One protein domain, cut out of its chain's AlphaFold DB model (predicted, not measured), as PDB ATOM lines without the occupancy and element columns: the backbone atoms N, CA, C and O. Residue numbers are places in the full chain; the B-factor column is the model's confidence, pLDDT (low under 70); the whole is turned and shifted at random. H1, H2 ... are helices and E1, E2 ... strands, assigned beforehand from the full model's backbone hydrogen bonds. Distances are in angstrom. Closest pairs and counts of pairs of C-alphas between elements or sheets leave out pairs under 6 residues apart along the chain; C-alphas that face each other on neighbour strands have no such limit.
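AT A GLANCE: This is residues 40 to 156 and 210 to 255 of the 478 residues of an uncharacterized protein of Symbiodinium microadriaticum (UniProt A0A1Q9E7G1). Six long strands, E1 to E6, stand side by side in a twisted, curled wall, with helix H2 packed across one face. The long link after H2 passes round the E6 edge to the other side of the wall, where H3 lies, while residues 145 to 156, of which 145 to 146 belong to H1 and 149 to 152 to E7, stick out from the body. The printed part has 163 residues, with seven named strands and three named helices in the order E1 E2 E3 E4 E5 E6 H1 E7 H2 H3. The sheet, in the order E1 - E2 - E3 - E4 - E5 - E6, is antiparallel and a meander, each strand the antiparallel neighbour of the one before; the class is mixed, helices and strands. The whole is compact, with a radius of gyration of the C-alphas of 17.2 A and spans of 47 by 44 by 41 A.

IN THESE COORDINATES: E1, residues 40 to 49, begins at C-alpha 40 at (-24.877, -38.985, -3.643) and is 28.8 A long. E2, residues 52 to 65, is 38.8 A long and bends by 50 degrees at residue 55. E3, residues 70 to 81, E4, residues 91 to 101, and E5, residues 106 to 117, measure 34.4 A, 33.1 A and 36.9 A. E6, residues 120 to 132, is 37.8 A long and ends at (-50.172, -34.751, -15.855). H1 is residues 140 to 146, E7 149 to 152, H2 217 to 225, 12.8 A long, and H3 247 to 250.

HOW THE PARTS SIT: E1 and E6 are the edge strands. In the hairpin E1 and E2, N 43 and O 59 are 2.9 A apart, within hydrogen-bond range. So are N 60 and O 76, 2.8 A, between E2 and E3; N 77 and O 94, 2.8 A, between E3 and E4; N 110 and O 97, 2.8 A, between E4 and E5; and N 111 and O 127, 2.8 A, between E5 and E6. H2 is on the sheet at a height of 9.3 A, only just over E3, E4 and E5 with 3 C-alphas on each, and runs across the strands, at 83 degrees to E3 on the local plane. The closest C-alphas of E4 and H2, Val 97 and Val 221, are 7.3 A apart. Residues 230 to 231 pair, parallel, with residues 127 to 128 of E6. H1 and H3 are not on the sheet; they only just touch, with 3 pairs of C-alphas within 8 A, the closest being Pro 140 and Glu 250 at 5.1 A. E7 pairs with no named strand. Every O i to N i+4 pair is within hydrogen-bond range in H1 and H2; H3 is too short for one.

THE WHOLE: The two C-alphas farthest apart, Pro 155 and Thr 228, are 50.1 A apart. Residues 157 to 209 are not printed, and C-alphas 156 and 210 are 21.5 A apart across this cut. The link from H2 to H3, 21 residues, is long. Mean pLDDT of the printed part is 71.0; it is under 70 for 63 residues, among them 130 to 147 and 233 to 255.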
ATOM      1  N   SER A  40     -25.718 -38.953  -2.445       66.94
ATOM      2  CA  SER A  40     -24.877 -38.985  -3.643       66.94
ATOM      3  C   SER A  40     -23.964 -40.213  -3.598       66.94
ATOM      4  O   SER A  40     -23.140 -40.351  -2.692       66.94
ATOM      5  N   ALA A  41     -24.087 -41.107  -4.573       70.00
ATOM      6  CA  ALA A  41     -23.303 -42.336  -4.679       70.00
ATOM      7  C   ALA A  41     -22.742 -42.488  -6.096       70.00
ATOM      8  O   ALA A  41     -23.389 -42.104  -7.072       70.00
ATOM      9  N   ARG A  42     -21.548 -43.072  -6.223       77.56
ATOM     10  CA  ARG A  42     -21.008 -43.453  -7.531       77.56
ATOM     11  C   ARG A  42     -21.376 -44.907  -7.811       77.56
ATOM     12  O   ARG A  42     -20.952 -45.801  -7.077       77.56
ATOM     13  N   ALA A  43     -22.159 -45.133  -8.858       75.69
ATOM     14  CA  ALA A  43     -22.676 -46.440  -9.244       75.69
ATOM     15  C   ALA A  43     -21.964 -46.967 -10.498       75.69
ATOM     16  O   ALA A  43     -21.799 -46.244 -11.481       75.69
ATOM     17  N   THR A  44     -21.597 -48.248 -10.487       78.06
ATOM     18  CA  THR A  44     -21.123 -48.980 -11.667       78.06
ATOM     19  C   THR A  44     -22.065 -50.149 -11.934       78.06
ATOM     20  O   THR A  44     -22.216 -51.027 -11.088       78.06
ATOM     21  N   ALA A  45     -22.706 -50.165 -13.100       74.69
ATOM     22  CA  ALA A  45     -23.603 -51.228 -13.537       74.69
ATOM     23  C   ALA A  45     -22.947 -52.078 -14.633       74.69
ATOM     24  O   ALA A  45     -22.441 -51.546 -15.617       74.69
ATOM     25  N   HIS A  46     -22.995 -53.401 -14.487       75.25
ATOM     26  CA  HIS A  46     -22.579 -54.363 -15.511       75.25
ATOM     27  C   HIS A  46     -23.787 -55.151 -16.011       75.25
ATOM     28  O   HIS A  46     -24.571 -55.643 -15.192       75.25
ATOM     29  N   VAL A  47     -23.903 -55.340 -17.329       79.44
ATOM     30  CA  VAL A  47     -24.928 -56.209 -17.925       79.44
ATOM     31  C   VAL A  47     -24.280 -57.402 -18.612       79.44
ATOM     32  O   VAL A  47     -23.476 -57.264 -19.535       79.44
ATOM     33  N   ILE A  48     -24.651 -58.587 -18.128       80.06
ATOM     34  CA  ILE A  48     -24.108 -59.885 -18.526       80.06
ATOM     35  C   ILE A  48     -25.248 -60.734 -19.092       80.06
ATOM     36  O   ILE A  48     -26.163 -61.116 -18.362       80.06
ATOM     37  N   THR A  49     -25.187 -61.061 -20.380       80.75
ATOM     38  CA  THR A  49     -26.178 -61.889 -21.083       80.75
ATOM     39  C   THR A  49     -25.545 -63.195 -21.542       80.75
ATOM     40  O   THR A  49     -24.485 -63.172 -22.167       80.75
ATOM     41  N   ASP A  50     -26.181 -64.328 -21.246       85.06
ATOM     42  CA  ASP A  50     -25.748 -65.676 -21.661       85.06
ATOM     43  C   ASP A  50     -24.270 -66.007 -21.335       85.06
ATOM     44  O   ASP A  50     -23.627 -66.823 -21.991       85.06
ATOM     45  N   GLY A  51     -23.734 -65.386 -20.278       79.44
ATOM     46  CA  GLY A  51     -22.377 -65.607 -19.762       79.44
ATOM     47  C   GLY A  51     -21.314 -64.601 -20.222       79.44
ATOM     48  O   GLY A  51     -20.229 -64.600 -19.649       79.44
ATOM     49  N   GLY A  52     -21.611 -63.727 -21.187       81.19
ATOM     50  CA  GLY A  52     -20.728 -62.627 -21.595       81.19
ATOM     51  C   GLY A  52     -21.234 -61.270 -21.107       81.19
ATOM     52  O   GLY A  52     -22.443 -61.036 -21.104       81.19
ATOM     53  N   GLN A  53     -20.332 -60.362 -20.722       84.25
ATOM     54  CA  GLN A  53     -20.685 -58.941 -20.609       84.25
ATOM     55  C   GLN A  53     -21.085 -58.402 -22.000       84.25
ATOM     56  O   GLN A  53     -20.644 -58.939 -23.022       84.25
ATOM     57  N   LYS A  54     -21.967 -57.397 -22.032       83.12
ATOM     58  CA  LYS A  54     -22.315 -56.644 -23.252       83.12
ATOM     59  C   LYS A  54     -22.120 -55.138 -23.138       83.12
ATOM     60  O   LYS A  54     -21.858 -54.480 -24.147       83.12
ATOM     61  N   TRP A  55     -22.268 -54.597 -21.937       81.06
ATOM     62  CA  TRP A  55     -21.882 -53.232 -21.618       81.06
ATOM     63  C   TRP A  55     -21.597 -53.085 -20.129       81.06
ATOM     64  O   TRP A  55     -22.047 -53.882 -19.295       81.06
ATOM     65  N   SER A  56     -20.874 -52.018 -19.806       78.00
ATOM     66  CA  SER A  56     -20.765 -51.495 -18.449       78.00
ATOM     67  C   SER A  56     -21.044 -49.995 -18.455       78.00
ATOM     68  O   SER A  56     -20.740 -49.296 -19.418       78.00
ATOM     69  N   SER A  57     -21.668 -49.506 -17.392       77.38
ATOM     70  CA  SER A  57     -21.971 -48.096 -17.168       77.38
ATOM     71  C   SER A  57     -21.349 -47.675 -15.850       77.38
ATOM     72  O   SER A  57     -21.404 -48.424 -14.878       77.38
ATOM     73  N   THR A  58     -20.739 -46.496 -15.789       77.81
ATOM     74  CA  THR A  58     -20.293 -45.898 -14.523       77.81
ATOM     75  C   THR A  58     -20.745 -44.454 -14.459       77.81
ATOM     76  O   THR A  58     -20.536 -43.700 -15.408       77.81
ATOM     77  N   GLY A  59     -21.341 -44.076 -13.334       78.94
ATOM     78  CA  GLY A  59     -21.971 -42.778 -13.167       78.94
ATOM     79  C   GLY A  59     -22.122 -42.340 -11.719       78.94
ATOM     80  O   GLY A  59     -21.772 -43.066 -10.786       78.94
ATOM     81  N   ASN A  60     -22.644 -41.131 -11.544       78.69
ATOM     82  CA  ASN A  60     -23.046 -40.580 -10.259       78.69
ATOM     83  C   ASN A  60     -24.575 -40.536 -10.195       78.69
ATOM     84  O   ASN A  60     -25.221 -39.998 -11.092       78.69
ATOM     85  N   VAL A  61     -25.144 -41.045  -9.106       71.38
ATOM     86  CA  VAL A  61     -26.577 -40.963  -8.809       71.38
ATOM     87  C   VAL A  61     -26.748 -40.144  -7.537       71.38
ATOM     88  O   VAL A  61     -25.969 -40.296  -6.593       71.38
ATOM     89  N   SER A  62     -27.728 -39.245  -7.504       73.31
ATOM     90  CA  SER A  62     -27.966 -38.386  -6.347       73.31
ATOM     91  C   SER A  62     -29.421 -37.943  -6.224       73.31
ATOM     92  O   SER A  62     -30.103 -37.684  -7.219       73.31
ATOM     93  N   TYR A  63     -29.871 -37.828  -4.975       70.50
ATOM     94  CA  TYR A  63     -31.240 -37.483  -4.605       70.50
ATOM     95  C   TYR A  63     -31.263 -36.345  -3.588       70.50
ATOM     96  O   TYR A  63     -30.537 -36.368  -2.587       70.50
ATOM     97  N   LYS A  64     -32.139 -35.362  -3.815       70.31
ATOM     98  CA  LYS A  64     -32.276 -34.176  -2.966       70.31
ATOM     99  C   LYS A  64     -33.751 -33.824  -2.781       70.31
ATOM    100  O   LYS A  64     -34.487 -33.617  -3.740       70.31
ATOM    101  N   LEU A  65     -34.182 -33.707  -1.526       62.12
ATOM    102  CA  LEU A  65     -35.443 -33.044  -1.205       62.12
ATOM    103  C   LEU A  65     -35.172 -31.538  -1.148       62.12
ATOM    104  O   LEU A  65     -34.445 -31.062  -0.273       62.12
ATOM    105  N   THR A  66     -35.708 -30.789  -2.107       61.88
ATOM    106  CA  THR A  66     -35.525 -29.332  -2.166       61.88
ATOM    107  C   THR A  66     -36.497 -28.614  -1.219       61.88
ATOM    108  O   THR A  66     -37.477 -29.188  -0.743       61.88
ATOM    109  N   LYS A  67     -36.264 -27.321  -0.951       52.69
ATOM    110  CA  LYS A  67     -37.073 -26.506  -0.014       52.69
ATOM    111  C   LYS A  67     -38.535 -26.261  -0.453       52.69
ATOM    112  O   LYS A  67     -39.247 -25.539   0.236       52.69
ATOM    113  N   LEU A  68     -38.975 -26.814  -1.588       55.12
ATOM    114  CA  LEU A  68     -40.227 -26.472  -2.278       55.12
ATOM    115  C   LEU A  68     -41.148 -27.682  -2.546       55.12
ATOM    116  O   LEU A  68     -41.965 -27.636  -3.457       55.12
ATOM    117  N   LEU A  69     -41.028 -28.760  -1.759       66.69
ATOM    118  CA  LEU A  69     -41.789 -30.022  -1.917       66.69
ATOM    119  C   LEU A  69     -41.555 -30.761  -3.251       66.69
ATOM    120  O   LEU A  69     -42.337 -31.635  -3.624       66.69
ATOM    121  N   TRP A  70     -40.451 -30.450  -3.934       67.00
ATOM    122  CA  TRP A  70     -39.958 -31.229  -5.064       67.00
ATOM    123  C   TRP A  70     -38.868 -32.191  -4.599       67.00
ATOM    124  O   TRP A  70     -37.851 -31.763  -4.034       67.00
ATOM    125  N   LEU A  71     -39.071 -33.477  -4.879       71.31
ATOM    126  CA  LEU A  71     -38.008 -34.473  -4.866       71.31
ATOM    127  C   LEU A  71     -37.297 -34.417  -6.221       71.31
ATOM    128  O   LEU A  71     -37.941 -34.620  -7.252       71.31
ATOM    129  N   THR A  72     -35.993 -34.137  -6.219       73.25
ATOM    130  CA  THR A  72     -35.160 -34.185  -7.424       73.25
ATOM    131  C   THR A  72     -34.260 -35.416  -7.406       73.25
ATOM    132  O   THR A  72     -33.626 -35.735  -6.395       73.25
ATOM    133  N   ALA A  73     -34.220 -36.109  -8.541       78.56
ATOM    134  CA  ALA A  73     -33.359 -37.251  -8.809       78.56
ATOM    135  C   ALA A  73     -32.473 -36.927 -10.015       78.56
ATOM    136  O   ALA A  73     -32.978 -36.492 -11.050       78.56
ATOM    137  N   VAL A  74     -31.164 -37.141  -9.890       77.62
ATOM    138  CA  VAL A  74     -30.208 -36.970 -10.991       77.62
ATOM    139  C   VAL A  74     -29.342 -38.215 -11.104       77.62
ATOM    140  O   VAL A  74     -28.859 -38.737 -10.100       77.62
ATOM    141  N   SER A  75     -29.161 -38.677 -12.334       80.56
ATOM    142  CA  SER A  75     -28.369 -39.849 -12.693       80.56
ATOM    143  C   SER A  75     -27.516 -39.484 -13.906       80.56
ATOM    144  O   SER A  75     -28.063 -39.098 -14.934       80.56
ATOM    145  N   ASP A  76     -26.195 -39.538 -13.777       82.69
ATOM    146  CA  ASP A  76     -25.220 -39.061 -14.767       82.69
ATOM    147  C   ASP A  76     -24.198 -40.166 -15.062       82.69
ATOM    148  O   ASP A  76     -23.373 -40.482 -14.203       82.69
ATOM    149  N   HIS A  77     -24.293 -40.804 -16.231       79.31
ATOM    150  CA  HIS A  77     -23.705 -42.112 -16.532       79.31
ATOM    151  C   HIS A  77     -22.962 -42.160 -17.872       79.31
ATOM    152  O   HIS A  77     -23.467 -41.736 -18.908       79.31
ATOM    153  N   MET A  78     -21.776 -42.774 -17.878       85.62
ATOM    154  CA  MET A  78     -21.050 -43.129 -19.100       85.62
ATOM    155  C   MET A  78     -21.161 -44.636 -19.353       85.62
ATOM    156  O   MET A  78     -20.525 -45.438 -18.665       85.62
ATOM    157  N   ILE A  79     -21.960 -45.011 -20.350       83.94
ATOM    158  CA  ILE A  79     -22.119 -46.375 -20.864       83.94
ATOM    159  C   ILE A  79     -21.005 -46.645 -21.883       83.94
ATOM    160  O   ILE A  79     -20.784 -45.855 -22.799       83.94
ATOM    161  N   THR A  80     -20.314 -47.774 -21.748       83.88
ATOM    162  CA  THR A  80     -19.339 -48.292 -22.720       83.88
ATOM    163  C   THR A  80     -19.812 -49.653 -23.219       83.88
ATOM    164  O   THR A  80     -20.116 -50.539 -22.414       83.88
ATOM    165  N   PHE A  81     -19.889 -49.816 -24.540       84.00
ATOM    166  CA  PHE A  81     -20.347 -51.048 -25.182       84.00
ATOM    167  C   PHE A  81     -19.166 -51.953 -25.541       84.00
ATOM    168  O   PHE A  81     -18.177 -51.490 -26.104       84.00
ATOM    169  N   ASP A  82     -19.289 -53.257 -25.277       83.31
ATOM    170  CA  ASP A  82     -18.241 -54.235 -25.621       83.31
ATOM    171  C   ASP A  82     -18.179 -54.505 -27.149       83.31
ATOM    172  O   ASP A  82     -17.179 -54.994 -27.674       83.31
ATOM    173  N   GLU A  83     -19.241 -54.146 -27.882       88.12
ATOM    174  CA  GLU A  83     -19.343 -54.166 -29.348       88.12
ATOM    175  C   GLU A  83     -19.917 -52.825 -29.847       88.12
ATOM    176  O   GLU A  83     -20.900 -52.325 -29.290       88.12
ATOM    177  N   LYS A  84     -19.351 -52.249 -30.920       89.00
ATOM    178  CA  LYS A  84     -19.841 -50.984 -31.503       89.00
ATOM    179  C   LYS A  84     -21.290 -51.097 -31.979       89.00
ATOM    180  O   LYS A  84     -21.640 -51.990 -32.750       89.00
ATOM    181  N   GLN A  85     -22.119 -50.148 -31.555       88.94
ATOM    182  CA  GLN A  85     -23.533 -50.084 -31.914       88.94
ATOM    183  C   GLN A  85     -23.729 -49.542 -33.347       88.94
ATOM    184  O   GLN A  85     -22.828 -48.903 -33.907       88.94
ATOM    185  N   PRO A  86     -24.902 -49.765 -33.976       81.38
ATOM    186  CA  PRO A  86     -25.220 -49.186 -35.280       81.38
ATOM    187  C   PRO A  86     -25.020 -47.664 -35.295       81.38
ATOM    188  O   PRO A  86     -25.518 -46.962 -34.423       81.38
ATOM    189  N   GLY A  87     -24.283 -47.162 -36.289       88.94
ATOM    190  CA  GLY A  87     -23.828 -45.765 -36.346       88.94
ATOM    191  C   GLY A  87     -22.375 -45.547 -35.902       88.94
ATOM    192  O   GLY A  87     -21.840 -44.474 -36.150       88.94
ATOM    193  N   GLY A  88     -21.716 -46.562 -35.327       92.75
ATOM    194  CA  GLY A  88     -20.301 -46.516 -34.926       92.75
ATOM    195  C   GLY A  88     -20.065 -46.237 -33.438       92.75
ATOM    196  O   GLY A  88     -18.918 -46.269 -33.000       92.75
ATOM    197  N   VAL A  89     -21.136 -46.019 -32.670       92.44
ATOM    198  CA  VAL A  89     -21.095 -45.653 -31.248       92.44
ATOM    199  C   VAL A  89     -20.380 -46.729 -30.416       92.44
ATOM    200  O   VAL A  89     -20.809 -47.886 -30.417       92.44
ATOM    201  N   ASP A  90     -19.324 -46.360 -29.686       92.44
ATOM    202  CA  ASP A  90     -18.674 -47.213 -28.672       92.44
ATOM    203  C   ASP A  90     -18.953 -46.756 -27.233       92.44
ATOM    204  O   ASP A  90     -18.971 -47.586 -26.316       92.44
ATOM    205  N   ARG A  91     -19.255 -45.469 -27.032       91.31
ATOM    206  CA  ARG A  91     -19.645 -44.902 -25.737       91.31
ATOM    207  C   ARG A  91     -20.893 -44.035 -25.858       91.31
ATOM    208  O   ARG A  91     -21.092 -43.348 -26.855       91.31
ATOM    209  N   ARG A  92     -21.719 -44.044 -24.815       91.00
ATOM    210  CA  ARG A  92     -22.923 -43.218 -24.690       91.00
ATOM    211  C   ARG A  92     -22.957 -42.578 -23.310       91.00
ATOM    212  O   ARG A  92     -22.964 -43.278 -22.304       91.00
ATOM    213  N   HIS A  93     -23.019 -41.256 -23.273       89.12
ATOM    214  CA  HIS A  93     -23.333 -40.503 -22.063       89.12
ATOM    215  C   HIS A  93     -24.855 -40.415 -21.929       89.12
ATOM    216  O   HIS A  93     -25.516 -39.946 -22.855       89.12
ATOM    217  N   THR A  94     -25.408 -40.881 -20.812       85.06
ATOM    218  CA  THR A  94     -26.802 -40.645 -20.421       85.06
ATOM    219  C   THR A  94     -26.830 -39.763 -19.179       85.06
ATOM    220  O   THR A  94     -26.208 -40.077 -18.168       85.06
ATOM    221  N   MET A  95     -27.572 -38.656 -19.234       85.44
ATOM    222  CA  MET A  95     -27.913 -37.882 -18.041       85.44
ATOM    223  C   MET A  95     -29.429 -37.786 -17.924       85.44
ATOM    224  O   MET A  95     -30.106 -37.240 -18.792       85.44
ATOM    225  N   PHE A  96     -29.961 -38.317 -16.834       85.00
ATOM    226  CA  PHE A  96     -31.361 -38.228 -16.463       85.00
ATOM    227  C   PHE A  96     -31.529 -37.227 -15.319       85.00
ATOM    228  O   PHE A  96     -30.815 -37.284 -14.316       85.00
ATOM    229  N   VAL A  97     -32.511 -36.338 -15.462       83.88
ATOM    230  CA  VAL A  97     -32.924 -35.368 -14.445       83.88
ATOM    231  C   VAL A  97     -34.437 -35.508 -14.273       83.88
ATOM    232  O   VAL A  97     -35.191 -35.412 -15.242       83.88
ATOM    233  N   GLY A  98     -34.887 -35.785 -13.051       82.81
ATOM    234  CA  GLY A  98     -36.287 -36.043 -12.725       82.81
ATOM    235  C   GLY A  98     -36.765 -35.216 -11.537       82.81
ATOM    236  O   GLY A  98     -36.060 -35.086 -10.535       82.81
ATOM    237  N   TRP A  99     -37.982 -34.690 -11.644       79.50
ATOM    238  CA  TRP A  99     -38.644 -33.856 -10.651       79.50
ATOM    239  C   TRP A  99     -40.015 -34.444 -10.323       79.50
ATOM    240  O   TRP A  99     -40.839 -34.598 -11.218       79.50
ATOM    241  N   ASN A 100     -40.305 -34.701  -9.047       75.06
ATOM    242  CA  ASN A 100     -41.650 -35.063  -8.596       75.06
ATOM    243  C   ASN A 100     -42.173 -34.008  -7.613       75.06
ATOM    244  O   ASN A 100     -41.595 -33.815  -6.538       75.06
ATOM    245  N   ASN A 101     -43.254 -33.315  -7.986       73.69
ATOM    246  CA  ASN A 101     -43.949 -32.375  -7.112       73.69
ATOM    247  C   ASN A 101     -44.931 -33.129  -6.210       73.69
ATOM    248  O   ASN A 101     -46.024 -33.514  -6.635       73.69
ATOM    249  N   ILE A 102     -44.570 -33.271  -4.935       66.75
ATOM    250  CA  ILE A 102     -45.309 -34.091  -3.966       66.75
ATOM    251  C   ILE A 102     -46.744 -33.561  -3.734       66.75
ATOM    252  O   ILE A 102     -47.635 -34.331  -3.374       66.75
ATOM    253  N   LEU A 103     -47.008 -32.266  -3.977       68.81
ATOM    254  CA  LEU A 103     -48.347 -31.676  -3.833       68.81
ATOM    255  C   LEU A 103     -49.210 -31.797  -5.095       68.81
ATOM    256  O   LEU A 103     -50.373 -32.190  -5.003       68.81
ATOM    257  N   THR A 104     -48.691 -31.431  -6.270       72.31
ATOM    258  CA  THR A 104     -49.498 -31.409  -7.507       72.31
ATOM    259  C   THR A 104     -49.602 -32.782  -8.175       72.31
ATOM    260  O   THR A 104     -50.577 -33.032  -8.900       72.31
ATOM    261  N   ARG A 105     -48.632 -33.667  -7.889       67.62
ATOM    262  CA  ARG A 105     -48.338 -34.926  -8.596       67.62
ATOM    263  C   ARG A 105     -47.996 -34.728 -10.075       67.62
ATOM    264  O   ARG A 105     -48.268 -35.602 -10.893       67.62
ATOM    265  N   MET A 106     -47.444 -33.564 -10.410       69.88
ATOM    266  CA  MET A 106     -46.767 -33.342 -11.685       69.88
ATOM    267  C   MET A 106     -45.376 -33.963 -11.608       69.88
ATOM    268  O   MET A 106     -44.663 -33.768 -10.617       69.88
ATOM    269  N   VAL A 107     -45.015 -34.703 -12.652       70.88
ATOM    270  CA  VAL A 107     -43.686 -35.285 -12.797       70.88
ATOM    271  C   VAL A 107     -43.097 -34.825 -14.122       70.88
ATOM    272  O   VAL A 107     -43.604 -35.176 -15.191       70.88
ATOM    273  N   ASP A 108     -42.027 -34.044 -14.022       79.38
ATOM    274  CA  ASP A 108     -41.250 -33.553 -15.153       79.38
ATOM    275  C   ASP A 108     -39.967 -34.386 -15.224       79.38
ATOM    276  O   ASP A 108     -39.267 -34.551 -14.218       79.38
ATOM    277  N   ARG A 109     -39.648 -34.958 -16.388       84.25
ATOM    278  CA  ARG A 109     -38.411 -35.731 -16.583       84.25
ATOM    279  C   ARG A 109     -37.719 -35.344 -17.880       84.25
ATOM    280  O   ARG A 109     -38.360 -35.114 -18.904       84.25
ATOM    281  N   TYR A 110     -36.396 -35.291 -17.813       85.56
ATOM    282  CA  TYR A 110     -35.499 -34.919 -18.898       85.56
ATOM    283  C   TYR A 110     -34.417 -35.997 -19.027       85.56
ATOM    284  O   TYR A 110     -33.869 -36.464 -18.028       85.56
ATOM    285  N   LEU A 111     -34.130 -36.410 -20.259       86.81
ATOM    286  CA  LEU A 111     -33.123 -37.411 -20.598       86.81
ATOM    287  C   LEU A 111     -32.239 -36.862 -21.717       86.81
ATOM    288  O   LEU A 111     -32.685 -36.704 -22.855       86.81
ATOM    289  N   PHE A 112     -30.987 -36.591 -21.375       87.81
ATOM    290  CA  PHE A 112     -29.922 -36.205 -22.289       87.81
ATOM    291  C   PHE A 112     -29.154 -37.450 -22.709       87.81
ATOM    292  O   PHE A 112     -28.818 -38.289 -21.869       87.81
ATOM    293  N   VAL A 113     -28.876 -37.565 -24.003       89.06
ATOM    294  CA  VAL A 113     -28.138 -38.688 -24.577       89.06
ATOM    295  C   VAL A 113     -27.123 -38.156 -25.568       89.06
ATOM    296  O   VAL A 113     -27.504 -37.520 -26.549       89.06
ATOM    297  N   THR A 114     -25.848 -38.450 -25.332       92.00
ATOM    298  CA  THR A 114     -24.758 -38.089 -26.242       92.00
ATOM    299  C   THR A 114     -24.003 -39.347 -26.660       92.00
ATOM    300  O   THR A 114     -23.402 -40.030 -25.831       92.00
ATOM    301  N   ASP A 115     -24.065 -39.663 -27.951       92.62
ATOM    302  CA  ASP A 115     -23.381 -40.791 -28.586       92.62
ATOM    303  C   ASP A 115     -21.975 -40.384 -29.045       92.62
ATOM    304  O   ASP A 115     -21.801 -39.343 -29.684       92.62
ATOM    305  N   PHE A 116     -20.984 -41.239 -28.784       94.06
ATOM    306  CA  PHE A 116     -19.581 -41.040 -29.150       94.06
ATOM    307  C   PHE A 116     -19.020 -42.222 -29.952       94.06
ATOM    308  O   PHE A 116     -19.336 -43.382 -29.683       94.06
ATOM    309  N   ASP A 117     -18.128 -41.917 -30.893       95.69
ATOM    310  CA  ASP A 117     -17.145 -42.854 -31.446       95.69
ATOM    311  C   ASP A 117     -15.765 -42.385 -30.973       95.69
ATOM    312  O   ASP A 117     -15.334 -41.273 -31.296       95.69
ATOM    313  N   GLN A 118     -15.101 -43.198 -30.149       91.94
ATOM    314  CA  GLN A 118     -13.912 -42.808 -29.398       91.94
ATOM    315  C   GLN A 118     -14.199 -41.533 -28.586       91.94
ATOM    316  O   GLN A 118     -15.119 -41.506 -27.768       91.94
ATOM    317  N   GLU A 119     -13.417 -40.468 -28.769       93.25
ATOM    318  CA  GLU A 119     -13.605 -39.164 -28.111       93.25
ATOM    319  C   GLU A 119     -14.455 -38.187 -28.936       93.25
ATOM    320  O   GLU A 119     -14.698 -37.061 -28.504       93.25
ATOM    321  N   LYS A 120     -14.926 -38.597 -30.120       95.69
ATOM    322  CA  LYS A 120     -15.705 -37.740 -31.007       95.69
ATOM    323  C   LYS A 120     -17.201 -37.912 -30.753       95.69
ATOM    324  O   LYS A 120     -17.758 -38.981 -30.991       95.69
ATOM    325  N   GLU A 121     -17.859 -36.822 -30.373       96.56
ATOM    326  CA  GLU A 121     -19.320 -36.728 -30.372       96.56
ATOM    327  C   GLU A 121     -19.888 -36.966 -31.784       96.56
ATOM    328  O   GLU A 121     -19.442 -36.377 -32.776       96.56
ATOM    329  N   LEU A 122     -20.879 -37.853 -31.874       94.19
ATOM    330  CA  LEU A 122     -21.626 -38.156 -33.093       94.19
ATOM    331  C   LEU A 122     -22.990 -37.460 -33.126       94.19
ATOM    332  O   LEU A 122     -23.440 -37.052 -34.198       94.19
ATOM    333  N   ARG A 123     -23.668 -37.395 -31.974       93.62
ATOM    334  CA  ARG A 123     -25.061 -36.954 -31.830       93.62
ATOM    335  C   ARG A 123     -25.347 -36.676 -30.354       93.62
ATOM    336  O   ARG A 123     -25.145 -37.573 -29.543       93.62
ATOM    337  N   SER A 124     -25.857 -35.490 -30.025       93.06
ATOM    338  CA  SER A 124     -26.420 -35.177 -28.706       93.06
ATOM    339  C   SER A 124     -27.894 -34.803 -28.835       93.06
ATOM    340  O   SER A 124     -28.278 -34.074 -29.751       93.06
ATOM    341  N   GLU A 125     -28.733 -35.337 -27.949       91.56
ATOM    342  CA  GLU A 125     -30.185 -35.168 -27.966       91.56
ATOM    343  C   GLU A 125     -30.737 -34.977 -26.553       91.56
ATOM    344  O   GLU A 125     -30.302 -35.636 -25.610       91.56
ATOM    345  N   CYS A 126     -31.747 -34.112 -26.419       91.19
ATOM    346  CA  CYS A 126     -32.565 -34.022 -25.214       91.19
ATOM    347  C   CYS A 126     -33.991 -34.495 -25.492       91.19
ATOM    348  O   CYS A 126     -34.643 -34.042 -26.439       91.19
ATOM    349  N   TYR A 127     -34.495 -35.332 -24.596       86.50
ATOM    350  CA  TYR A 127     -35.875 -35.782 -24.531       86.50
ATOM    351  C   TYR A 127     -36.513 -35.279 -23.241       86.50
ATOM    352  O   TYR A 127     -35.893 -35.335 -22.184       86.50
ATOM    353  N   THR A 128     -37.752 -34.809 -23.317       86.94
ATOM    354  CA  THR A 128     -38.539 -34.414 -22.141       86.94
ATOM    355  C   THR A 128     -39.903 -35.086 -22.177       86.94
ATOM    356  O   THR A 128     -40.404 -35.443 -23.244       86.94
ATOM    357  N   TYR A 129     -40.500 -35.311 -21.016       81.56
ATOM    358  CA  TYR A 129     -41.862 -35.810 -20.898       81.56
ATOM    359  C   TYR A 129     -42.456 -35.327 -19.579       81.56
ATOM    360  O   TYR A 129     -41.868 -35.496 -18.509       81.56
ATOM    361  N   THR A 130     -43.622 -34.698 -19.693       68.00
ATOM    362  CA  THR A 130     -44.417 -34.171 -18.590       68.00
ATOM    363  C   THR A 130     -45.652 -35.052 -18.443       68.00
ATOM    364  O   THR A 130     -46.373 -35.292 -19.414       68.00
ATOM    365  N   ASP A 131     -45.873 -35.592 -17.247       64.31
ATOM    366  CA  ASP A 131     -46.961 -36.542 -17.000       64.31
ATOM    367  C   ASP A 131     -47.994 -35.923 -16.045       64.31
ATOM    368  O   ASP A 131     -47.834 -35.925 -14.820       64.31
ATOM    369  N   GLU A 132     -49.056 -35.337 -16.610       56.66
ATOM    370  CA  GLU A 132     -50.172 -34.751 -15.855       56.66
ATOM    371  C   GLU A 132     -51.084 -35.847 -15.272       56.66
ATOM    372  O   GLU A 132     -52.244 -36.003 -15.654       56.66
ATOM    373  N   ARG A 133     -50.552 -36.577 -14.283       54.84
ATOM    374  CA  ARG A 133     -51.201 -37.675 -13.543       54.84
ATOM    375  C   ARG A 133     -51.534 -38.890 -14.426       54.84
ATOM    376  O   ARG A 133     -52.695 -39.069 -14.812       54.84
ATOM    377  N   PRO A 134     -50.572 -39.802 -14.646       51.31
ATOM    378  CA  PRO A 134     -50.855 -41.060 -15.326       51.31
ATOM    379  C   PRO A 134     -51.930 -41.846 -14.554       51.31
ATOM    380  O   PRO A 134     -51.819 -42.077 -13.345       51.31
ATOM    381  N   GLN A 135     -53.022 -42.234 -15.225       40.44
ATOM    382  CA  GLN A 135     -54.120 -42.952 -14.566       40.44
ATOM    383  C   GLN A 135     -53.639 -44.311 -14.042       40.44
ATOM    384  O   GLN A 135     -53.216 -45.170 -14.810       40.44
ATOM    385  N   GLY A 136     -53.750 -44.506 -12.726       49.25
ATOM    386  CA  GLY A 136     -53.272 -45.710 -12.041       49.25
ATOM    387  C   GLY A 136     -51.849 -45.610 -11.484       49.25
ATOM    388  O   GLY A 136     -51.365 -46.602 -10.949       49.25
ATOM    389  N   PHE A 137     -51.196 -44.445 -11.558       42.38
ATOM    390  CA  PHE A 137     -49.885 -44.227 -10.942       42.38
ATOM    391  C   PHE A 137     -49.965 -44.302  -9.414       42.38
ATOM    392  O   PHE A 137     -50.596 -43.465  -8.759       42.38
ATOM    393  N   TRP A 138     -49.322 -45.328  -8.864       47.75
ATOM    394  CA  TRP A 138     -48.914 -45.374  -7.465       47.75
ATOM    395  C   TRP A 138     -47.587 -44.634  -7.315       47.75
ATOM    396  O   TRP A 138     -46.875 -44.432  -8.296       47.75
ATOM    397  N   ASP A 139     -47.249 -44.230  -6.094       46.25
ATOM    398  CA  ASP A 139     -45.919 -43.690  -5.838       46.25
ATOM    399  C   ASP A 139     -44.875 -44.805  -6.092       46.25
ATOM    400  O   ASP A 139     -44.968 -45.869  -5.465       46.25
ATOM    401  N   PRO A 140     -43.898 -44.615  -7.002       44.97
ATOM    402  CA  PRO A 140     -42.896 -45.636  -7.290       44.97
ATOM    403  C   PRO A 140     -42.044 -45.969  -6.064       44.97
ATOM    404  O   PRO A 140     -41.545 -47.089  -5.972       44.97
ATOM    405  N   PHE A 141     -41.912 -45.054  -5.099       45.19
ATOM    406  CA  PHE A 141     -41.211 -45.316  -3.847       45.19
ATOM    407  C   PHE A 141     -42.026 -46.235  -2.930       45.19
ATOM    408  O   PHE A 141     -41.450 -47.188  -2.412       45.19
ATOM    409  N   GLU A 142     -43.353 -46.058  -2.805       45.16
ATOM    410  CA  GLU A 142     -44.211 -47.033  -2.097       45.16
ATOM    411  C   GLU A 142     -44.186 -48.402  -2.804       45.16
ATOM    412  O   GLU A 142     -44.136 -49.448  -2.151       45.16
ATOM    413  N   GLN A 143     -44.162 -48.424  -4.143       50.75
ATOM    414  CA  GLN A 143     -44.112 -49.681  -4.888       50.75
ATOM    415  C   GLN A 143     -42.753 -50.388  -4.757       50.75
ATOM    416  O   GLN A 143     -42.732 -51.597  -4.538       50.75
ATOM    417  N   VAL A 144     -41.621 -49.678  -4.835       50.62
ATOM    418  CA  VAL A 144     -40.282 -50.249  -4.590       50.62
ATOM    419  C   VAL A 144     -40.128 -50.696  -3.132       50.62
ATOM    420  O   VAL A 144     -39.626 -51.793  -2.906       50.62
ATOM    421  N   GLU A 145     -40.621 -49.924  -2.160       51.50
ATOM    422  CA  GLU A 145     -40.627 -50.284  -0.734       51.50
ATOM    423  C   GLU A 145     -41.408 -51.586  -0.481       51.50
ATOM    424  O   GLU A 145     -40.887 -52.512   0.134       51.50
ATOM    425  N   SER A 146     -42.612 -51.722  -1.048       58.91
ATOM    426  CA  SER A 146     -43.421 -52.948  -0.929       58.91
ATOM    427  C   SER A 146     -42.863 -54.173  -1.676       58.91
ATOM    428  O   SER A 146     -43.341 -55.289  -1.470       58.91
ATOM    429  N   ASN A 147     -41.871 -53.985  -2.551       67.56
ATOM    430  CA  ASN A 147     -41.334 -55.023  -3.431       67.56
ATOM    431  C   ASN A 147     -40.095 -55.748  -2.875       67.56
ATOM    432  O   ASN A 147     -39.539 -56.573  -3.598       67.56
ATOM    433  N   PHE A 148     -39.638 -55.481  -1.645       76.06
ATOM    434  CA  PHE A 148     -38.467 -56.155  -1.064       76.06
ATOM    435  C   PHE A 148     -38.725 -56.748   0.322       76.06
ATOM    436  O   PHE A 148     -38.923 -56.035   1.300       76.06
ATOM    437  N   ASP A 149     -38.573 -58.067   0.420       84.25
ATOM    438  CA  ASP A 149     -38.501 -58.777   1.692       84.25
ATOM    439  C   ASP A 149     -37.058 -58.760   2.225       84.25
ATOM    440  O   ASP A 149     -36.112 -59.068   1.488       84.25
ATOM    441  N   LEU A 150     -36.876 -58.482   3.520       85.19
ATOM    442  CA  LEU A 150     -35.615 -58.731   4.225       85.19
ATOM    443  C   LEU A 150     -35.449 -60.244   4.440       85.19
ATOM    444  O   LEU A 150     -36.186 -60.859   5.207       85.19
ATOM    445  N   VAL A 151     -34.477 -60.857   3.759       90.12
ATOM    446  CA  VAL A 151     -34.249 -62.317   3.789       90.12
ATOM    447  C   VAL A 151     -33.144 -62.710   4.770       90.12
ATOM    448  O   VAL A 151     -33.131 -63.838   5.263       90.12
ATOM    449  N   ARG A 152     -32.203 -61.804   5.054       91.81
ATOM    450  CA  ARG A 152     -31.140 -62.011   6.046       91.81
ATOM    451  C   ARG A 152     -30.646 -60.671   6.581       91.81
ATOM    452  O   ARG A 152     -30.135 -59.871   5.809       91.81
ATOM    453  N   GLU A 153     -30.734 -60.492   7.889       91.38
ATOM    454  CA  GLU A 153     -30.084 -59.414   8.642       91.38
ATOM    455  C   GLU A 153     -28.689 -59.880   9.107       91.38
ATOM    456  O   GLU A 153     -28.475 -61.085   9.318       91.38
ATOM    457  N   SER A 154     -27.720 -58.974   9.264       90.50
ATOM    458  CA  SER A 154     -26.452 -59.290   9.948       90.50
ATOM    459  C   SER A 154     -25.758 -58.046  10.529       90.50
ATOM    460  O   SER A 154     -26.106 -56.931  10.157       90.50
ATOM    461  N   PRO A 155     -24.749 -58.197  11.417       87.56
ATOM    462  CA  PRO A 155     -24.059 -57.056  12.035       87.56
ATOM    463  C   PRO A 155     -23.324 -56.121  11.060       87.56
ATOM    464  O   PRO A 155     -22.979 -55.006  11.441       87.56
ATOM    465  N   GLU A 156     -23.064 -56.575   9.831       86.81
ATOM    466  CA  GLU A 156     -22.321 -55.833   8.802       86.81
ATOM    467  C   GLU A 156     -23.224 -55.431   7.626       86.81
ATOM    468  O   GLU A 156     -23.206 -54.276   7.195       86.81
ATOM    469  N   ALA A 210     -19.998 -40.043  -3.528       53.94
ATOM    470  CA  ALA A 210     -19.399 -39.142  -4.498       53.94
ATOM    471  C   ALA A 210     -19.205 -37.770  -3.832       53.94
ATOM    472  O   ALA A 210     -20.186 -37.092  -3.506       53.94
ATOM    473  N   GLN A 211     -17.945 -37.390  -3.581       48.69
ATOM    474  CA  GLN A 211     -17.590 -36.161  -2.871       48.69
ATOM    475  C   GLN A 211     -17.997 -34.937  -3.694       48.69
ATOM    476  O   GLN A 211     -17.258 -34.496  -4.571       48.69
ATOM    477  N   SER A 212     -19.177 -34.381  -3.404       49.12
ATOM    478  CA  SER A 212     -19.675 -33.094  -3.928       49.12
ATOM    479  C   SER A 212     -19.681 -32.926  -5.460       49.12
ATOM    480  O   SER A 212     -19.862 -31.814  -5.937       49.12
ATOM    481  N   ALA A 213     -19.500 -34.000  -6.239       51.84
ATOM    482  CA  ALA A 213     -19.212 -33.907  -7.673       51.84
ATOM    483  C   ALA A 213     -20.376 -33.346  -8.507       51.84
ATOM    484  O   ALA A 213     -20.131 -32.630  -9.472       51.84
ATOM    485  N   ILE A 214     -21.627 -33.600  -8.101       57.06
ATOM    486  CA  ILE A 214     -22.802 -32.902  -8.646       57.06
ATOM    487  C   ILE A 214     -23.086 -31.664  -7.780       57.06
ATOM    488  O   ILE A 214     -24.106 -31.554  -7.094       57.06
ATOM    489  N   ALA A 215     -22.114 -30.751  -7.761       52.53
ATOM    490  CA  ALA A 215     -22.297 -29.416  -7.214       52.53
ATOM    491  C   ALA A 215     -23.384 -28.700  -8.030       52.53
ATOM    492  O   ALA A 215     -23.381 -28.749  -9.256       52.53
ATOM    493  N   ASP A 216     -24.339 -28.101  -7.323       65.69
ATOM    494  CA  ASP A 216     -25.533 -27.458  -7.875       65.69
ATOM    495  C   ASP A 216     -26.359 -28.266  -8.897       65.69
ATOM    496  O   ASP A 216     -26.661 -27.849 -10.016       65.69
ATOM    497  N   HIS A 217     -26.907 -29.380  -8.395       66.62
ATOM    498  CA  HIS A 217     -28.172 -29.950  -8.883       66.62
ATOM    499  C   HIS A 217     -29.223 -28.892  -9.253       66.62
ATOM    500  O   HIS A 217     -29.929 -29.074 -10.238       66.62
ATOM    501  N   ASP A 218     -29.347 -27.823  -8.459       67.38
ATOM    502  CA  ASP A 218     -30.403 -26.823  -8.621       67.38
ATOM    503  C   ASP A 218     -30.115 -25.911  -9.833       67.38
ATOM    504  O   ASP A 218     -31.047 -25.535 -10.539       67.38
ATOM    505  N   GLU A 219     -28.842 -25.619 -10.140       74.69
ATOM    506  CA  GLU A 219     -28.451 -24.883 -11.354       74.69
ATOM    507  C   GLU A 219     -28.675 -25.728 -12.616       74.69
ATOM    508  O   GLU A 219     -29.303 -25.254 -13.565       74.69
ATOM    509  N   LEU A 220     -28.228 -26.993 -12.610       69.75
ATOM    510  CA  LEU A 220     -28.489 -27.943 -13.700       69.75
ATOM    511  C   LEU A 220     -29.995 -28.046 -13.982       69.75
ATOM    512  O   LEU A 220     -30.420 -27.941 -15.131       69.75
ATOM    513  N   VAL A 221     -30.799 -28.176 -12.924       69.88
ATOM    514  CA  VAL A 221     -32.266 -28.201 -12.970       69.88
ATOM    515  C   VAL A 221     -32.837 -27.022 -13.768       69.88
ATOM    516  O   VAL A 221     -33.515 -27.252 -14.769       69.88
ATOM    517  N   TYR A 222     -32.560 -25.771 -13.389       76.62
ATOM    518  CA  TYR A 222     -33.166 -24.626 -14.084       76.62
ATOM    519  C   TYR A 222     -32.616 -24.454 -15.505       76.62
ATOM    520  O   TYR A 222     -33.385 -24.224 -16.436       76.62
ATOM    521  N   LYS A 223     -31.311 -24.672 -15.701       80.88
ATOM    522  CA  LYS A 223     -30.644 -24.614 -17.011       80.88
ATOM    523  C   LYS A 223     -31.251 -25.574 -18.039       80.88
ATOM    524  O   LYS A 223     -31.284 -25.262 -19.228       80.88
ATOM    525  N   TYR A 224     -31.733 -26.738 -17.604       76.81
ATOM    526  CA  TYR A 224     -32.358 -27.717 -18.494       76.81
ATOM    527  C   TYR A 224     -33.827 -27.418 -18.817       76.81
ATOM    528  O   TYR A 224     -34.294 -27.830 -19.879       76.81
ATOM    529  N   GLN A 225     -34.535 -26.639 -17.993       77.75
ATOM    530  CA  GLN A 225     -35.888 -26.169 -18.324       77.75
ATOM    531  C   GLN A 225     -35.899 -25.150 -19.478       77.75
ATOM    532  O   GLN A 225     -36.899 -25.045 -20.186       77.75
ATOM    533  N   GLU A 226     -34.785 -24.451 -19.718       82.69
ATOM    534  CA  GLU A 226     -34.616 -23.522 -20.847       82.69
ATOM    535  C   GLU A 226     -34.318 -24.225 -22.191       82.69
ATOM    536  O   GLU A 226     -34.346 -23.585 -23.244       82.69
ATOM    537  N   MET A 227     -34.037 -25.536 -22.192       84.62
ATOM    538  CA  MET A 227     -33.680 -26.276 -23.408       84.62
ATOM    539  C   MET A 227     -34.900 -26.786 -24.187       84.62
ATOM    540  O   MET A 227     -35.821 -27.388 -23.637       84.62
ATOM    541  N   THR A 228     -34.862 -26.638 -25.515       89.81
ATOM    542  CA  THR A 228     -35.876 -27.177 -26.438       89.81
ATOM    543  C   THR A 228     -35.716 -28.690 -26.624       89.81
ATOM    544  O   THR A 228     -35.209 -29.162 -27.643       89.81
ATOM    545  N   CYS A 229     -36.127 -29.454 -25.618       89.62
ATOM    546  CA  CYS A 229     -36.107 -30.913 -25.617       89.62
ATOM    547  C   CYS A 229     -37.284 -31.514 -26.406       89.62
ATOM    548  O   CYS A 229     -38.380 -30.957 -26.448       89.62
ATOM    549  N   THR A 230     -37.084 -32.691 -27.005       89.62
ATOM    550  CA  THR A 230     -38.128 -33.392 -27.769       89.62
ATOM    551  C   THR A 230     -39.146 -34.025 -26.823       89.62
ATOM    552  O   THR A 230     -38.797 -34.927 -26.062       89.62
ATOM    553  N   THR A 231     -40.409 -33.589 -26.876       86.31
ATOM    554  CA  THR A 231     -41.481 -34.149 -26.038       86.31
ATOM    555  C   THR A 231     -41.844 -35.578 -26.461       86.31
ATOM    556  O   THR A 231     -42.378 -35.796 -27.550       86.31
ATOM    557  N   VAL A 232     -41.605 -36.559 -25.589       76.94
ATOM    558  CA  VAL A 232     -41.944 -37.971 -25.828       76.94
ATOM    559  C   VAL A 232     -43.407 -38.226 -25.459       76.94
ATOM    560  O   VAL A 232     -43.741 -38.503 -24.310       76.94
ATOM    561  N   SER A 233     -44.304 -38.152 -26.442       67.44
ATOM    562  CA  SER A 233     -45.729 -38.422 -26.231       67.44
ATOM    563  C   SER A 233     -46.061 -39.922 -26.286       67.44
ATOM    564  O   SER A 233     -45.702 -40.640 -27.221       67.44
ATOM    565  N   GLY A 234     -46.775 -40.409 -25.264       54.84
ATOM    566  CA  GLY A 234     -47.386 -41.745 -25.240       54.84
ATOM    567  C   GLY A 234     -46.423 -42.942 -25.224       54.84
ATOM    568  O   GLY A 234     -46.863 -44.046 -25.539       54.84
ATOM    569  N   PHE A 235     -45.139 -42.733 -24.904       52.03
ATOM    570  CA  PHE A 235     -44.039 -43.720 -24.821       52.03
ATOM    571  C   PHE A 235     -43.722 -44.553 -26.086       52.03
ATOM    572  O   PHE A 235     -42.621 -45.080 -26.199       52.03
ATOM    573  N   GLN A 236     -44.613 -44.622 -27.079       44.12
ATOM    574  CA  GLN A 236     -44.434 -45.387 -28.329       44.12
ATOM    575  C   GLN A 236     -43.297 -44.864 -29.219       44.12
ATOM    576  O   GLN A 236     -42.749 -45.624 -30.013       44.12
ATOM    577  N   ASN A 237     -42.968 -43.575 -29.090       38.75
ATOM    578  CA  ASN A 237     -41.914 -42.888 -29.842       38.75
ATOM    579  C   ASN A 237     -40.736 -42.469 -28.943       38.75
ATOM    580  O   ASN A 237     -39.973 -41.576 -29.310       38.75
ATOM    581  N   MET A 238     -40.597 -43.067 -27.752       41.50
ATOM    582  CA  MET A 238     -39.364 -42.923 -26.978       41.50
ATOM    583  C   MET A 238     -38.222 -43.533 -27.811       41.50
ATOM    584  O   MET A 238     -38.424 -44.597 -28.403       41.50
ATOM    585  N   PRO A 239     -37.062 -42.867 -27.949       37.03
ATOM    586  CA  PRO A 239     -35.968 -43.392 -28.765       37.03
ATOM    587  C   PRO A 239     -35.508 -44.762 -28.245       37.03
ATOM    588  O   PRO A 239     -35.560 -45.001 -27.043       37.03
ATOM    589  N   GLU A 240     -34.943 -45.617 -29.111       39.44
ATOM    590  CA  GLU A 240     -34.237 -46.859 -28.711       39.44
ATOM    591  C   GLU A 240     -32.871 -46.568 -28.033       39.44
ATOM    592  O   GLU A 240     -31.872 -47.268 -28.197       39.44
ATOM    593  N   VAL A 241     -32.834 -45.518 -27.214       34.00
ATOM    594  CA  VAL A 241     -32.083 -45.545 -25.968       34.00
ATOM    595  C   VAL A 241     -32.731 -46.662 -25.156       34.00
ATOM    596  O   VAL A 241     -33.920 -46.584 -24.850       34.00
ATOM    597  N   CYS A 242     -31.989 -47.718 -24.821       36.94
ATOM    598  CA  CYS A 242     -32.418 -48.599 -23.739       36.94
ATOM    599  C   CYS A 242     -32.467 -47.719 -22.488       36.94
ATOM    600  O   CYS A 242     -31.417 -47.360 -21.964       36.94
ATOM    601  N   VAL A 243     -33.666 -47.255 -22.133       36.03
ATOM    602  CA  VAL A 243     -33.871 -46.260 -21.079       36.03
ATOM    603  C   VAL A 243     -33.340 -46.869 -19.794       36.03
ATOM    604  O   VAL A 243     -33.903 -47.876 -19.369       36.03
ATOM    605  N   ASP A 244     -32.266 -46.286 -19.238       38.28
ATOM    606  CA  ASP A 244     -31.579 -46.777 -18.035       38.28
ATOM    607  C   ASP A 244     -32.628 -47.258 -17.029       38.28
ATOM    608  O   ASP A 244     -33.517 -46.489 -16.651       38.28
ATOM    609  N   ASP A 245     -32.586 -48.555 -16.695       39.69
ATOM    610  CA  ASP A 245     -33.801 -49.362 -16.481       39.69
ATOM    611  C   ASP A 245     -34.610 -49.045 -15.190       39.69
ATOM    612  O   ASP A 245     -35.520 -49.785 -14.802       39.69
ATOM    613  N   LEU A 246     -34.303 -47.919 -14.544       37.25
ATOM    614  CA  LEU A 246     -35.049 -47.215 -13.502       37.25
ATOM    615  C   LEU A 246     -36.536 -47.024 -13.869       37.25
ATOM    616  O   LEU A 246     -37.427 -47.329 -13.075       37.25
ATOM    617  N   LEU A 247     -36.817 -46.565 -15.097       38.88
ATOM    618  CA  LEU A 247     -38.182 -46.225 -15.529       38.88
ATOM    619  C   LEU A 247     -39.104 -47.450 -15.673       38.88
ATOM    620  O   LEU A 247     -40.325 -47.325 -15.581       38.88
ATOM    621  N   ALA A 248     -38.530 -48.642 -15.878       35.72
ATOM    622  CA  ALA A 248     -39.277 -49.887 -16.073       35.72
ATOM    623  C   ALA A 248     -39.980 -50.391 -14.793       35.72
ATOM    624  O   ALA A 248     -40.835 -51.274 -14.867       35.72
ATOM    625  N   LEU A 249     -39.620 -49.838 -13.629       34.22
ATOM    626  CA  LEU A 249     -40.296 -50.056 -12.344       34.22
ATOM    627  C   LEU A 249     -41.435 -49.062 -12.139       34.22
ATOM    628  O   LEU A 249     -42.552 -49.454 -11.818       34.22
ATOM    629  N   GLU A 250     -41.127 -47.782 -12.350       38.09
ATOM    630  CA  GLU A 250     -42.032 -46.645 -12.168       38.09
ATOM    631  C   GLU A 250     -43.253 -46.723 -13.100       38.09
ATOM    632  O   GLU A 250     -44.362 -46.355 -12.716       38.09
ATOM    633  N   TYR A 251     -43.072 -47.299 -14.291       36.62
ATOM    634  CA  TYR A 251     -44.145 -47.644 -15.222       36.62
ATOM    635  C   TYR A 251     -44.132 -49.146 -15.516       36.62
ATOM    636  O   TYR A 251     -43.903 -49.556 -16.656       36.62
ATOM    637  N   GLY A 252     -44.387 -49.971 -14.492       32.31
ATOM    638  CA  GLY A 252     -44.472 -51.433 -14.615       32.31
ATOM    639  C   GLY A 252     -45.259 -51.861 -15.862       32.31
ATOM    640  O   GLY A 252     -46.469 -51.646 -15.951       32.31
ATOM    641  N   CYS A 253     -44.542 -52.406 -16.853       33.44
ATOM    642  CA  CYS A 253     -44.902 -52.287 -18.271       33.44
ATOM    643  C   CYS A 253     -46.295 -52.832 -18.634       33.44
ATOM    644  O   CYS A 253     -46.468 -54.017 -18.935       33.44
ATOM    645  N   THR A 254     -47.291 -51.944 -18.687       34.44
ATOM    646  CA  THR A 254     -48.639 -52.286 -19.153       34.44
ATOM    647  C   THR A 254     -48.644 -52.545 -20.665       34.44
ATOM    648  O   THR A 254     -47.872 -51.970 -21.436       34.44
ATOM    649  N   ALA A 255     -49.516 -53.452 -21.117       33.38
ATOM    650  CA  ALA A 255     -49.407 -54.107 -22.428       33.38
ATOM    651  C   ALA A 255     -49.561 -53.194 -23.670       33.38
ATOM    652  O   ALA A 255     -49.413 -53.668 -24.799       33.38
TER     653      ALA A 255